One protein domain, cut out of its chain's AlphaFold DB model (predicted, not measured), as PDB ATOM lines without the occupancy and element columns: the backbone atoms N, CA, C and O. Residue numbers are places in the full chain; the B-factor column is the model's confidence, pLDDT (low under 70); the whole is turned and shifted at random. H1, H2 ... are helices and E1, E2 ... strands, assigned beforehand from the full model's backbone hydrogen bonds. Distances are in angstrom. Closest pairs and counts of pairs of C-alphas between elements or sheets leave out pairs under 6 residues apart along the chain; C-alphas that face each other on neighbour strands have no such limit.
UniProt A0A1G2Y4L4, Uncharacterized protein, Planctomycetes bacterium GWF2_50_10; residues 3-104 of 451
ATOM      1  N   SER A   3     -16.247 -22.534 -20.706       38.91
ATOM      2  CA  SER A   3     -15.010 -21.880 -20.238       38.91
ATOM      3  C   SER A   3     -15.152 -21.168 -18.890       38.91
ATOM      4  O   SER A   3     -14.146 -20.978 -18.207       38.91
ATOM      5  N   LYS A   4     -16.373 -20.783 -18.481       43.69
ATOM      6  CA  LYS A   4     -16.656 -20.146 -17.181       43.69
ATOM      7  C   LYS A   4     -18.085 -20.440 -16.709       43.69
ATOM      8  O   LYS A   4     -19.035 -20.183 -17.444       43.69
ATOM      9  N   LEU A   5     -18.215 -20.932 -15.476       43.94
ATOM     10  CA  LEU A   5     -19.481 -21.020 -14.739       43.94
ATOM     11  C   LEU A   5     -19.717 -19.721 -13.936       43.94
ATOM     12  O   LEU A   5     -18.745 -19.045 -13.578       43.94
ATOM     13  N   PRO A   6     -20.976 -19.343 -13.645       40.97
ATOM     14  CA  PRO A   6     -21.278 -18.267 -12.702       40.97
ATOM     15  C   PRO A   6     -20.658 -18.571 -11.330       40.97
ATOM     16  O   PRO A   6     -20.749 -19.693 -10.847       40.97
ATOM     17  N   LYS A   7     -20.046 -17.572 -10.683       43.66
ATOM     18  CA  LYS A   7     -19.331 -17.740  -9.401       43.66
ATOM     19  C   LYS A   7     -20.220 -18.106  -8.191       43.66
ATOM     20  O   LYS A   7     -19.665 -18.315  -7.122       43.66
ATOM     21  N   ASP A   8     -21.539 -18.225  -8.366       42.62
ATOM     22  CA  ASP A   8     -22.521 -18.422  -7.283       42.62
ATOM     23  C   ASP A   8     -23.287 -19.761  -7.322       42.62
ATOM     24  O   ASP A   8     -24.213 -19.962  -6.539       42.62
ATOM     25  N   SER A   9     -22.940 -20.712  -8.196       43.53
ATOM     26  CA  SER A   9     -23.603 -22.025  -8.199       43.53
ATOM     27  C   SER A   9     -22.832 -23.046  -7.358       43.53
ATOM     28  O   SER A   9     -21.785 -23.529  -7.786       43.53
ATOM     29  N   MET A  10     -23.371 -23.428  -6.193       43.09
ATOM     30  CA  MET A  10     -22.982 -24.640  -5.445       43.09
ATOM     31  C   MET A  10     -23.416 -25.932  -6.172       43.09
ATOM     32  O   MET A  10     -24.061 -26.802  -5.592       43.09
ATOM     33  N   THR A  11     -23.100 -26.050  -7.457       57.22
ATOM     34  CA  THR A  11     -23.406 -27.212  -8.299       57.22
ATOM     35  C   THR A  11     -22.150 -27.539  -9.094       57.22
ATOM     36  O   THR A  11     -21.531 -26.625  -9.649       57.22
ATOM     37  N   SER A  12     -21.721 -28.804  -9.104       67.31
ATOM     38  CA  SER A  12     -20.506 -29.187  -9.828       67.31
ATOM     39  C   SER A  12     -20.716 -29.040 -11.343       67.31
ATOM     40  O   SER A  12     -21.846 -29.037 -11.832       67.31
ATOM     41  N   ALA A  13     -19.631 -28.862 -12.102       63.34
ATOM     42  CA  ALA A  13     -19.721 -28.736 -13.559       63.34
ATOM     43  C   ALA A  13     -20.347 -29.985 -14.206       63.34
ATOM     44  O   ALA A  13     -21.089 -29.852 -15.178       63.34
ATOM     45  N   ASP A  14     -20.086 -31.159 -13.629       68.81
ATOM     46  CA  ASP A  14     -20.605 -32.443 -14.095       68.81
ATOM     47  C   ASP A  14     -22.118 -32.545 -13.852       68.81
ATOM     48  O   ASP A  14     -22.854 -32.880 -14.775       68.81
ATOM     49  N   ASP A  15     -22.617 -32.088 -12.694       70.81
ATOM     50  CA  ASP A  15     -24.064 -32.043 -12.412       70.81
ATOM     51  C   ASP A  15     -24.832 -31.154 -13.406       70.81
ATOM     52  O   ASP A  15     -25.998 -31.403 -13.725       70.81
ATOM     53  N   ILE A  16     -24.198 -30.081 -13.894       71.94
ATOM     54  CA  ILE A  16     -24.801 -29.199 -14.899       71.94
ATOM     55  C   ILE A  16     -24.810 -29.890 -16.262       71.94
ATOM     56  O   ILE A  16     -25.797 -29.765 -16.984       71.94
ATOM     57  N   ILE A  17     -23.739 -30.593 -16.631       72.00
ATOM     58  CA  ILE A  17     -23.630 -31.286 -17.922       72.00
ATOM     59  C   ILE A  17     -24.602 -32.467 -18.000       72.00
ATOM     60  O   ILE A  17     -25.259 -32.625 -19.027       72.00
ATOM     61  N   ASP A  18     -24.742 -33.229 -16.915       73.69
ATOM     62  CA  ASP A  18     -25.588 -34.428 -16.850       73.69
ATOM     63  C   ASP A  18     -27.075 -34.113 -16.612       73.69
ATOM     64  O   ASP A  18     -27.932 -35.002 -16.629       73.69
ATOM     65  N   SER A  19     -27.414 -32.838 -16.415       78.69
ATOM     66  CA  SER A  19     -28.796 -32.396 -16.265       78.69
ATOM     67  C   SER A  19     -29.599 -32.578 -17.554       78.69
ATOM     68  O   SER A  19     -29.173 -32.184 -18.639       78.69
ATOM     69  N   ILE A  20     -30.837 -33.062 -17.421       78.56
ATOM     70  CA  ILE A  20     -31.806 -33.149 -18.529       78.56
ATOM     71  C   ILE A  20     -32.161 -31.774 -19.128       78.56
ATOM     72  O   ILE A  20     -32.606 -31.687 -20.270       78.56
ATOM     73  N   ASP A  21     -31.927 -30.699 -18.370       79.81
ATOM     74  CA  ASP A  21     -32.139 -29.314 -18.800       79.81
ATOM     75  C   ASP A  21     -30.923 -28.725 -19.540       79.81
ATOM     76  O   ASP A  21     -30.925 -27.540 -19.896       79.81
ATOM     77  N   THR A  22     -29.883 -29.528 -19.773       86.00
ATOM     78  CA  THR A  22     -28.689 -29.120 -20.508       86.00
ATOM     79  C   THR A  22     -28.680 -29.748 -21.892       86.00
ATOM     80  O   THR A  22     -28.702 -30.961 -22.072       86.00
ATOM     81  N   ALA A  23     -28.618 -28.884 -22.904       87.81
ATOM     82  CA  ALA A  23     -28.585 -29.290 -24.299       87.81
ATOM     83  C   ALA A  23     -27.197 -29.035 -24.904       87.81
ATOM     84  O   ALA A  23     -26.705 -27.901 -24.862       87.81
ATOM     85  N   PRO A  24     -26.567 -30.037 -25.536       90.62
ATOM     86  CA  PRO A  24     -25.388 -29.806 -26.352       90.62
ATOM     87  C   PRO A  24     -25.789 -29.120 -27.669       90.62
ATOM     88  O   PRO A  24     -26.672 -29.570 -28.409       90.62
ATOM     89  N   VAL A  25     -25.116 -28.013 -27.978       94.19
ATOM     90  CA  VAL A  25     -25.448 -27.148 -29.116       94.19
ATOM     91  C   VAL A  25     -24.230 -26.858 -29.986       94.19
ATOM     92  O   VAL A  25     -23.100 -26.764 -29.505       94.19
ATOM     93  N   ARG A  26     -24.471 -26.666 -31.283       94.12
ATOM     94  CA  ARG A  26     -23.540 -26.030 -32.217       94.12
ATOM     95  C   ARG A  26     -23.810 -24.530 -32.241       94.12
ATOM     96  O   ARG A  26     -24.968 -24.114 -32.291       94.12
ATOM     97  N   ILE A  27     -22.742 -23.737 -32.239       94.88
ATOM     98  CA  ILE A  27     -22.807 -22.279 -32.351       94.88
ATOM     99  C   ILE A  27     -22.110 -21.800 -33.619       94.88
ATOM    100  O   ILE A  27     -21.042 -22.291 -33.982       94.88
ATOM    101  N   GLU A  28     -22.727 -20.841 -34.290       94.50
ATOM    102  CA  GLU A  28     -22.350 -20.374 -35.622       94.50
ATOM    103  C   GLU A  28     -22.526 -18.851 -35.691       94.50
ATOM    104  O   GLU A  28     -23.492 -18.312 -35.164       94.50
ATOM    105  N   GLY A  29     -21.609 -18.121 -36.323       92.94
ATOM    106  CA  GLY A  29     -21.699 -16.661 -36.414       92.94
ATOM    107  C   GLY A  29     -20.733 -16.086 -37.439       92.94
ATOM    108  O   GLY A  29     -19.774 -16.747 -37.838       92.94
ATOM    109  N   VAL A  30     -20.993 -14.852 -37.870       91.38
ATOM    110  CA  VAL A  30     -20.155 -14.133 -38.838       91.38
ATOM    111  C   VAL A  30     -19.571 -12.907 -38.150       91.38
ATOM    112  O   VAL A  30     -20.302 -11.980 -37.806       91.38
ATOM    113  N   ILE A  31     -18.252 -12.902 -37.950       87.69
ATOM    114  CA  ILE A  31     -17.546 -11.739 -37.409       87.69
ATOM    115  C   ILE A  31     -17.512 -10.657 -38.500       87.69
ATOM    116  O   ILE A  31     -17.041 -10.939 -39.607       87.69
ATOM    117  N   PRO A  32     -17.988  -9.430 -38.225       81.25
ATOM    118  CA  PRO A  32     -17.910  -8.339 -39.183       81.25
ATOM    119  C   PRO A  32     -16.463  -8.076 -39.635       81.25
ATOM    120  O   PRO A  32     -15.534  -8.171 -38.827       81.25
ATOM    121  N   PRO A  33     -16.233  -7.699 -40.905       76.75
ATOM    122  CA  PRO A  33     -14.910  -7.285 -41.356       76.75
ATOM    123  C   PRO A  33     -14.352  -6.150 -40.488       76.75
ATOM    124  O   PRO A  33     -15.061  -5.187 -40.195       76.75
ATOM    125  N   ALA A  34     -13.074  -6.269 -40.110       73.38
ATOM    126  CA  ALA A  34     -12.373  -5.313 -39.250       73.38
ATOM    127  C   ALA A  34     -13.046  -5.066 -37.883       73.38
ATOM    128  O   ALA A  34     -12.934  -3.971 -37.324       73.38
ATOM    129  N   ALA A  35     -13.747  -6.075 -37.349       81.75
ATOM    130  CA  ALA A  35     -14.328  -6.002 -36.017       81.75
ATOM    131  C   ALA A  35     -13.258  -5.692 -34.960       81.75
ATOM    132  O   ALA A  35     -12.145  -6.230 -34.985       81.75
ATOM    133  N   GLN A  36     -13.609  -4.808 -34.035       82.19
ATOM    134  CA  GLN A  36     -12.744  -4.393 -32.940       82.19
ATOM    135  C   GLN A  36     -13.092  -5.150 -31.660       82.19
ATOM    136  O   GLN A  36     -14.198  -5.671 -31.498       82.19
ATOM    137  N   LYS A  37     -12.149  -5.202 -30.717       83.75
ATOM    138  CA  LYS A  37     -12.443  -5.688 -29.371       83.75
ATOM    139  C   LYS A  37     -13.554  -4.826 -28.759       83.75
ATOM    140  O   LYS A  37     -13.423  -3.609 -28.695       83.75
ATOM    141  N   GLY A  38     -14.624  -5.470 -28.296       83.75
ATOM    142  CA  GLY A  38     -15.817  -4.804 -27.765       83.75
ATOM    143  C   GLY A  38     -16.979  -4.703 -28.756       83.75
ATOM    144  O   GLY A  38     -18.105  -4.481 -28.314       83.75
ATOM    145  N   ASP A  39     -16.748  -4.930 -30.056       87.56
ATOM    146  CA  ASP A  39     -17.846  -5.133 -31.004       87.56
ATOM    147  C   ASP A  39     -18.647  -6.384 -30.611       87.56
ATOM    148  O   ASP A  39     -18.118  -7.330 -30.017       87.56
ATOM    149  N   THR A  40     -19.918  -6.419 -30.999       91.56
ATOM    150  CA  THR A  40     -20.766  -7.602 -30.843       91.56
ATOM    151  C   THR A  40     -21.305  -8.076 -32.182       91.56
ATOM    152  O   THR A  40     -21.522  -7.272 -33.088       91.56
ATOM    153  N   PHE A  41     -21.572  -9.372 -32.300       93.19
ATOM    154  CA  PHE A  41     -22.228  -9.961 -33.464       93.19
ATOM    155  C   PHE A  41     -23.238 -11.031 -33.047       93.19
ATOM    156  O   PHE A  41     -23.204 -11.550 -31.929       93.19
ATOM    157  N   ASP A  42     -24.155 -11.349 -33.953       95.06
ATOM    158  CA  ASP A  42     -25.207 -12.327 -33.700       95.06
ATOM    159  C   ASP A  42     -24.685 -13.757 -33.826       95.06
ATOM    160  O   ASP A  42     -23.885 -14.077 -34.710       95.06
ATOM    161  N   VAL A  43     -25.184 -14.635 -32.958       95.38
ATOM    162  CA  VAL A  43     -24.813 -16.054 -32.933       95.38
ATOM    163  C   VAL A  43     -26.052 -16.900 -33.176       95.38
ATOM    164  O   VAL A  43     -27.061 -16.735 -32.502       95.38
ATOM    165  N   LYS A  44     -25.979 -17.822 -34.130       95.44
ATOM    166  CA  LYS A  44     -26.951 -18.893 -34.330       95.44
ATOM    167  C   LYS A  44     -26.591 -20.057 -33.415       95.44
ATOM    168  O   LYS A  44     -25.427 -20.440 -33.324       95.44
ATOM    169  N   VAL A  45     -27.596 -20.624 -32.765       94.94
ATOM    170  CA  VAL A  45     -27.479 -21.781 -31.880       94.94
ATOM    171  C   VAL A  45     -28.393 -22.873 -32.411       94.94
ATOM    172  O   VAL A  45     -29.580 -22.639 -32.622       94.94
ATOM    173  N   THR A  46     -27.857 -24.067 -32.623       94.69
ATOM    174  CA  THR A  46     -28.628 -25.216 -33.107       94.69
ATOM    175  C   THR A  46     -28.320 -26.429 -32.245       94.69
ATOM    176  O   THR A  46     -27.152 -26.737 -32.007       94.69
ATOM    177  N   ALA A  47     -29.348 -27.130 -31.771       93.75
ATOM    178  CA  ALA A  47     -29.170 -28.380 -31.036       93.75
ATOM    179  C   ALA A  47     -28.417 -29.408 -31.891       93.75
ATOM    180  O   ALA A  47     -28.672 -29.530 -33.093       93.75
ATOM    181  N   LEU A  48     -27.487 -30.159 -31.291       91.12
ATOM    182  CA  LEU A  48     -26.732 -31.154 -32.052       91.12
ATOM    183  C   LEU A  48     -27.654 -32.269 -32.587       91.12
ATOM    184  O   LEU A  48     -28.553 -32.729 -31.868       91.12
ATOM    185  N   PRO A  49     -27.436 -32.734 -33.834       87.12
ATOM    186  CA  PRO A  49     -28.170 -33.870 -34.380       87.12
ATOM    187  C   PRO A  49     -27.886 -35.135 -33.558       87.12
ATOM    188  O   PRO A  49     -26.809 -35.283 -32.989       87.12
ATOM    189  N   GLY A  50     -28.868 -36.037 -33.476       82.81
ATOM    190  CA  GLY A  50     -28.749 -37.285 -32.706       82.81
ATOM    191  C   GLY A  50     -28.915 -37.139 -31.187       82.81
ATOM    192  O   GLY A  50     -28.762 -38.117 -30.467       82.81
ATOM    193  N   THR A  51     -29.245 -35.943 -30.688       86.75
ATOM    194  CA  THR A  51     -29.475 -35.692 -29.252       86.75
ATOM    195  C   THR A  51     -30.963 -35.670 -28.902       86.75
ATOM    196  O   THR A  51     -31.794 -35.381 -29.765       86.75
ATOM    197  N   GLN A  52     -31.296 -35.912 -27.628       85.56
ATOM    198  CA  GLN A  52     -32.677 -35.884 -27.111       85.56
ATOM    199  C   GLN A  52     -33.238 -34.457 -26.929       85.56
ATOM    200  O   GLN A  52     -34.348 -34.283 -26.437       85.56
ATOM    201  N   THR A  53     -32.488 -33.423 -27.329       89.56
ATOM    202  CA  THR A  53     -32.895 -32.017 -27.198       89.56
ATOM    203  C   THR A  53     -34.152 -31.730 -28.020       89.56
ATOM    204  O   THR A  53     -34.082 -31.684 -29.250       89.56
ATOM    205  N   THR A  54     -35.276 -31.469 -27.353       88.06
ATOM    206  CA  THR A  54     -36.556 -31.128 -27.994       88.06
ATOM    207  C   THR A  54     -36.743 -29.625 -28.207       88.06
ATOM    208  O   THR A  54     -37.377 -29.227 -29.181       88.06
ATOM    209  N   SER A  55     -36.177 -28.786 -27.335       89.56
ATOM    210  CA  SER A  55     -36.347 -27.331 -27.368       89.56
ATOM    211  C   SER A  55     -35.152 -26.601 -26.750       89.56
ATOM    212  O   SER A  55     -34.562 -27.072 -25.781       89.56
ATOM    213  N   LEU A  56     -34.817 -25.433 -27.301       91.62
ATOM    214  CA  LEU A  56     -33.869 -24.460 -26.747       91.62
ATOM    215  C   LEU A  56     -34.581 -23.250 -26.110       91.62
ATOM    216  O   LEU A  56     -33.923 -22.287 -25.704       91.62
ATOM    217  N   LYS A  57     -35.922 -23.259 -26.050       87.62
ATOM    218  CA  LYS A  57     -36.727 -22.134 -25.553       87.62
ATOM    219  C   LYS A  57     -36.393 -21.835 -24.093       87.62
ATOM    220  O   LYS A  57     -36.308 -22.739 -23.268       87.62
ATOM    221  N   GLY A  58     -36.193 -20.554 -23.778       83.12
ATOM    222  CA  GLY A  58     -35.812 -20.106 -22.435       83.12
ATOM    223  C   GLY A  58     -34.386 -20.485 -22.016       83.12
ATOM    224  O   GLY A  58     -33.968 -20.141 -20.911       83.12
ATOM    225  N   GLY A  59     -33.625 -21.160 -22.884       89.12
ATOM    226  CA  GLY A  59     -32.244 -21.542 -22.623       89.12
ATOM    227  C   GLY A  59     -31.301 -20.341 -22.584       89.12
ATOM    228  O   GLY A  59     -31.554 -19.288 -23.171       89.12
ATOM    229  N   THR A  60     -30.170 -20.504 -21.904       91.06
ATOM    230  CA  THR A  60     -29.067 -19.537 -21.908       91.06
ATOM    231  C   THR A  60     -27.789 -20.251 -22.307       91.06
ATOM    232  O   THR A  60     -27.426 -21.261 -21.713       91.06
ATOM    233  N   LEU A  61     -27.099 -19.723 -23.317       92.94
ATOM    234  CA  LEU A  61     -25.778 -20.200 -23.692       92.94
ATOM    235  C   LEU A  61     -24.753 -19.666 -22.690       92.94
ATOM    236  O   LEU A  61     -24.527 -18.457 -22.593       92.94
ATOM    237  N   TYR A  62     -24.109 -20.584 -21.984       90.50
ATOM    238  CA  TYR A  62     -22.923 -20.301 -21.183       90.50
ATOM    239  C   TYR A  62     -21.721 -19.948 -22.064       90.50
ATOM    240  O   TYR A  62     -21.667 -20.324 -23.232       90.50
ATOM    241  N   THR A  63     -20.728 -19.261 -21.494       91.75
ATOM    242  CA  THR A  63     -19.566 -18.761 -22.239       91.75
ATOM    243  C   THR A  63     -18.854 -19.866 -23.023       91.75
ATOM    244  O   THR A  63     -18.165 -20.727 -22.458       91.75
ATOM    245  N   ALA A  64     -18.983 -19.789 -24.345       92.94
ATOM    246  CA  ALA A  64     -18.427 -20.723 -25.308       92.94
ATOM    247  C   ALA A  64     -17.380 -20.037 -26.193       92.94
ATOM    248  O   ALA A  64     -17.525 -18.883 -26.597       92.94
ATOM    249  N   GLU A  65     -16.309 -20.757 -26.505       93.81
ATOM    250  CA  GLU A  65     -15.254 -20.274 -27.393       93.81
ATOM    251  C   GLU A  65     -15.596 -20.561 -28.856       93.81
ATOM    252  O   GLU A  65     -15.967 -21.680 -29.212       93.81
ATOM    253  N   MET A  66     -15.433 -19.555 -29.714       93.19
ATOM    254  CA  MET A  66     -15.636 -19.667 -31.154       93.19
ATOM    255  C   MET A  66     -14.294 -19.700 -31.880       93.19
ATOM    256  O   MET A  66     -13.386 -18.908 -31.605       93.19
ATOM    257  N   HIS A  67     -14.210 -20.600 -32.851       90.81
ATOM    258  CA  HIS A  67     -13.024 -20.850 -33.658       90.81
ATOM    259  C   HIS A  67     -13.289 -20.458 -35.109       90.81
ATOM    260  O   HIS A  67     -14.419 -20.564 -35.588       90.81
ATOM    261  N   LEU A  68     -12.254 -19.981 -35.802       87.06
ATOM    262  CA  LEU A  68     -12.373 -19.658 -37.220       87.06
ATOM    263  C   LEU A  68     -12.631 -20.944 -38.013       87.06
ATOM    264  O   LEU A  68     -12.010 -21.973 -37.754       87.06
ATOM    265  N   THR A  69     -13.518 -20.885 -39.005       81.88
ATOM    266  CA  THR A  69     -13.818 -22.034 -39.864       81.88
ATOM    267  C   THR A  69     -12.518 -22.615 -40.428       81.88
ATOM    268  O   THR A  69     -11.734 -21.900 -41.049       81.88
ATOM    269  N   ARG A  70     -12.285 -23.918 -40.212       80.00
ATOM    270  CA  ARG A  70     -11.071 -24.649 -40.645       80.00
ATOM    271  C   ARG A  70      -9.768 -24.232 -39.940       80.00
ATOM    272  O   ARG A  70      -8.688 -24.484 -40.466       80.00
ATOM    273  N   SER A  71      -9.840 -23.629 -38.755       81.69
ATOM    274  CA  SER A  71      -8.673 -23.318 -37.925       81.69
ATOM    275  C   SER A  71      -8.977 -23.547 -36.443       81.69
ATOM    276  O   SER A  71     -10.067 -23.255 -35.968       81.69
ATOM    277  N   SER A  72      -7.988 -24.012 -35.679       83.44
ATOM    278  CA  SER A  72      -8.051 -24.070 -34.211       83.44
ATOM    279  C   SER A  72      -7.793 -22.711 -33.551       83.44
ATOM    280  O   SER A  72      -7.726 -22.610 -32.326       83.44
ATOM    281  N   ARG A  73      -7.643 -21.637 -34.335       85.94
ATOM    282  CA  ARG A  73      -7.472 -20.291 -33.797       85.94
ATOM    283  C   ARG A  73      -8.782 -19.808 -33.184       85.94
ATOM    284  O   ARG A  73      -9.770 -19.586 -33.888       85.94
ATOM    285  N   LYS A  74      -8.754 -19.584 -31.873       90.25
ATOM    286  CA  LYS A  74      -9.816 -18.905 -31.131       90.25
ATOM    287  C   LYS A  74      -9.950 -17.459 -31.626       90.25
ATOM    288  O   LYS A  74      -8.962 -16.723 -31.676       90.25
ATOM    289  N   VAL A  75     -11.161 -17.059 -32.007       90.31
ATOM    290  CA  VAL A  75     -11.435 -15.747 -32.634       90.31
ATOM    291  C   VAL A  75     -12.473 -14.917 -31.890       90.31
ATOM    292  O   VAL A  75     -12.376 -13.691 -31.861       90.31
ATOM    293  N   ALA A  76     -13.429 -15.569 -31.235       93.31
ATOM    294  CA  ALA A  76     -14.493 -14.901 -30.504       93.31
ATOM    295  C   ALA A  76     -14.973 -15.749 -29.321       93.31
ATOM    296  O   ALA A  76     -14.608 -16.917 -29.171       93.31
ATOM    297  N   THR A  77     -15.804 -15.155 -28.479       95.00
ATOM    298  CA  THR A  77     -16.586 -15.845 -27.449       95.00
ATOM    299  C   THR A  77     -18.067 -15.581 -27.675       95.00
ATOM    300  O   THR A  77     -18.415 -14.484 -28.102       95.00
ATOM    301  N   ALA A  78     -18.927 -16.544 -27.358       95.38
ATOM    302  CA  ALA A  78     -20.377 -16.407 -27.425       95.38
ATOM    303  C   ALA A  78     -21.023 -16.721 -26.075       95.38
ATOM    304  O   ALA A  78     -20.621 -17.675 -25.406       95.38
ATOM    305  N   GLN A  79     -22.026 -15.936 -25.686       94.38
ATOM    306  CA  GLN A  79     -22.840 -16.174 -24.492       94.38
ATOM    307  C   GLN A  79     -24.164 -15.408 -24.555       94.38
ATOM    308  O   GLN A  79     -24.262 -14.390 -25.240       94.38
ATOM    309  N   GLY A  80     -25.160 -15.849 -23.787       91.56
ATOM    310  CA  GLY A  80     -26.395 -15.098 -23.554       91.56
ATOM    311  C   GLY A  80     -27.672 -15.914 -23.738       91.56
ATOM    312  O   GLY A  80     -27.648 -17.062 -24.174       91.56
ATOM    313  N   ALA A  81     -28.809 -15.309 -23.385       90.81
ATOM    314  CA  ALA A  81     -30.119 -15.955 -23.488       90.81
ATOM    315  C   ALA A  81     -30.494 -16.254 -24.950       90.81
ATOM    316  O   ALA A  81     -30.261 -15.426 -25.827       90.81
ATOM    317  N   ILE A  82     -31.082 -17.410 -25.219       92.56
ATOM    318  CA  ILE A  82     -31.468 -17.819 -26.568       92.56
ATOM    319  C   ILE A  82     -32.809 -17.167 -26.918       92.56
ATOM    320  O   ILE A  82     -33.774 -17.241 -26.163       92.56
ATOM    321  N   TYR A  83     -32.851 -16.509 -28.069       92.12
ATOM    322  CA  TYR A  83     -34.053 -16.009 -28.715       92.12
ATOM    323  C   TYR A  83     -34.537 -17.042 -29.735       92.12
ATOM    324  O   TYR A  83     -33.795 -17.410 -30.649       92.12
ATOM    325  N   ILE A  84     -35.779 -17.490 -29.583       90.44
ATOM    326  CA  ILE A  84     -36.489 -18.285 -30.583       90.44
ATOM    327  C   ILE A  84     -37.593 -17.406 -31.153       90.44
ATOM    328  O   ILE A  84     -38.277 -16.703 -30.411       90.44
ATOM    329  N   ASP A  85     -37.714 -17.418 -32.475       84.75
ATOM    330  CA  ASP A  85     -38.799 -16.739 -33.162       84.75
ATOM    331  C   ASP A  85     -40.040 -17.629 -33.133       84.75
ATOM    332  O   ASP A  85     -40.019 -18.703 -33.722       84.75
ATOM    333  N   GLU A  86     -41.087 -17.199 -32.429       79.00
ATOM    334  CA  GLU A  86     -42.324 -17.974 -32.261       79.00
ATOM    335  C   GLU A  86     -43.361 -17.718 -33.363       79.00
ATOM    336  O   GLU A  86     -44.426 -18.330 -33.353       79.00
ATOM    337  N   PHE A  87     -43.081 -16.803 -34.296       74.31
ATOM    338  CA  PHE A  87     -44.040 -16.396 -35.327       74.31
ATOM    339  C   PHE A  87     -43.699 -16.946 -36.699       74.31
ATOM    340  O   PHE A  87     -44.570 -17.470 -37.390       74.31
ATOM    341  N   ASP A  88     -42.432 -16.813 -37.087       72.25
ATOM    342  CA  ASP A  88     -41.984 -17.146 -38.439       72.25
ATOM    343  C   ASP A  88     -41.430 -18.585 -38.530       72.25
ATOM    344  O   ASP A  88     -41.184 -19.090 -39.626       72.25
ATOM    345  N   SER A  89     -41.212 -19.262 -37.393       73.19
ATOM    346  CA  SER A  89     -40.607 -20.597 -37.322       73.19
ATOM    347  C   SER A  89     -41.180 -21.430 -36.175       73.19
ATOM    348  O   SER A  89     -41.268 -20.970 -35.045       73.19
ATOM    349  N   ASN A  90     -41.472 -22.705 -36.443       75.62
ATOM    350  CA  ASN A  90     -41.810 -23.686 -35.402       75.62
ATOM    351  C   ASN A  90     -40.592 -24.516 -34.948       75.62
ATOM    352  O   ASN A  90     -40.736 -25.444 -34.151       75.62
ATOM    353  N   ASP A  91     -39.391 -24.225 -35.460       87.31
ATOM    354  CA  ASP A  91     -38.172 -24.926 -35.052       87.31
ATOM    355  C   ASP A  91     -37.691 -24.445 -33.676       87.31
ATOM    356  O   ASP A  91     -36.981 -23.449 -33.554       87.31
ATOM    357  N   LEU A  92     -38.047 -25.201 -32.636       89.81
ATOM    358  CA  LEU A  92     -37.604 -24.954 -31.264       89.81
ATOM    359  C   LEU A  92     -36.154 -25.397 -31.004       89.81
ATOM    360  O   LEU A  92     -35.608 -25.106 -29.940       89.81
ATOM    361  N   ARG A  93     -35.515 -26.108 -31.941       92.44
ATOM    362  CA  ARG A  93     -34.134 -26.606 -31.816       92.44
ATOM    363  C   ARG A  93     -33.109 -25.660 -32.435       92.44
ATOM    364  O   ARG A  93     -31.907 -25.908 -32.306       92.44
ATOM    365  N   THR A  94     -33.565 -24.579 -33.061       92.38
ATOM    366  CA  THR A  94     -32.725 -23.504 -33.582       92.38
ATOM    367  C   THR A  94     -33.133 -22.178 -32.959       92.38
ATOM    368  O   THR A  94     -34.283 -21.762 -33.027       92.38
ATOM    369  N   GLY A  95     -32.161 -21.475 -32.392       93.31
ATOM    370  CA  GLY A  95     -32.338 -20.137 -31.852       93.31
ATOM    371  C   GLY A  95     -31.177 -19.224 -32.218       93.31
ATOM    372  O   GLY A  95     -30.215 -19.617 -32.883       93.31
ATOM    373  N   TYR A  96     -31.271 -17.981 -31.773       94.25
ATOM    374  CA  TYR A  96     -30.281 -16.944 -32.018       94.25
ATOM    375  C   TYR A  96     -29.952 -16.233 -30.715       94.25
ATOM    376  O   TYR A  96     -30.770 -16.150 -29.808       94.25
ATOM    377  N   ILE A  97     -28.756 -15.681 -30.612       93.94
ATOM    378  CA  ILE A  97     -28.353 -14.819 -29.508       93.94
ATOM    379  C   ILE A  97     -27.982 -13.481 -30.137       93.94
ATOM    380  O   ILE A  97     -26.838 -13.315 -30.576       93.94
ATOM    381  N   PRO A  98     -28.942 -12.539 -30.216       92.12
ATOM    382  CA  PRO A  98     -28.672 -11.210 -30.737       92.12
ATOM    383  C   PRO A  98     -27.561 -10.551 -29.915       92.12
ATOM    384  O   PRO A  98     -27.666 -10.508 -28.682       92.12
ATOM    385  N   GLY A  99     -26.484 -10.134 -30.586       90.56
ATOM    386  CA  GLY A  99     -25.308  -9.506 -29.977       90.56
ATOM    387  C   GLY A  99     -24.537 -10.397 -28.996       90.56
ATOM    388  O   GLY A  99     -23.784  -9.884 -28.173       90.56
ATOM    389  N   GLY A 100     -24.743 -11.718 -29.033       91.94
ATOM    390  CA  GLY A 100     -24.146 -12.656 -28.078       91.94
ATOM    391  C   GLY A 100     -22.678 -12.991 -28.323       91.94
ATOM    392  O   GLY A 100     -22.018 -13.526 -27.433       91.94
ATOM    393  N   GLY A 101     -22.178 -12.729 -29.530       93.44
ATOM    394  CA  GLY A 101     -20.796 -12.965 -29.928       93.44
ATOM    395  C   GLY A 101     -19.930 -11.731 -29.701       93.44
ATOM    396  O   GLY A 101     -20.355 -10.624 -30.009       93.44
ATOM    397  N   ALA A 102     -18.707 -11.918 -29.210       93.62
ATOM    398  CA  ALA A 102     -17.724 -10.859 -28.993       93.62
ATOM    399  C   ALA A 102     -16.340 -11.287 -29.523       93.62
ATOM    400  O   ALA A 102     -15.838 -12.340 -29.109       93.62
ATOM    401  N   PRO A 103     -15.700 -10.519 -30.427       91.56
ATOM    402  CA  PRO A 103     -14.331 -10.775 -30.870       91.56
ATOM    403  C   PRO A 103     -13.331 -10.651 -29.715       91.56
ATOM    404  O   PRO A 103     -13.430  -9.752 -28.880       91.56
ATOM    405  N   ILE A 104     -12.334 -11.537 -29.679       87.94
ATOM    406  CA  ILE A 104     -11.306 -11.526 -28.620       87.94
ATOM    407  C   ILE A 104     -10.254 -10.452 -28.884       87.94
ATOM    408  O   ILE A 104      -9.799  -9.777 -27.959       87.94
TER     409      ILE A 104
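AT A GLANCE: This is residues 3 to 104 of the 451 residues of an uncharacterized protein of Planctomycetes bacterium GWF2_50_10 (UniProt A0A1G2Y4L4). One sheet is curled like part of a barrel, folded so that E1 and E2 face E4 and E3, with E5 as the hinge; residues 7 to 12 stick out before short H1, off the sheet. The printed part has 102 residues, under half in named elements, mostly strand: H1, then E1 to E5. The sheet, E1 E2 E5 E4 E3, is antiparallel. The whole is compact, radius of gyration of the C-alphas 14.3 A, spans 39 by 37 by 26 A.

HOW THE PARTS SIT: H1, residues 13 to 17, has every O i to N i+4 pair within hydrogen-bond range. E1, residues 25 to 29, and E2, residues 41 to 47, form a hairpin, with N 28 and O 44 at 2.9 A. E3, residues 60 to 67, E4, residues 74 to 81, and E5, residues 94 to 103, form a meander, each the antiparallel neighbour of the one before, with N 64 and O 78 at 2.9 A, N 102 and O 77 at 2.8 A. E2 beside E5, N 45 and O 95 at 2.8 A, completes a Greek key, a meander whose last strand neighbours the strand before it.

IN THESE COORDINATES: H1 begins at C-alpha 13 (-19.721, -28.736, -13.559). E4 is 21.9 A long; E5, 22.5 A, ends at C-alpha 103 (-14.331, -10.775, -30.870).

THE WHOLE: The printed part has no cut. Links E1 to E2, E2 to E3 and E4 to E5 are long. Residues 3 to 14 have pLDDT under 70.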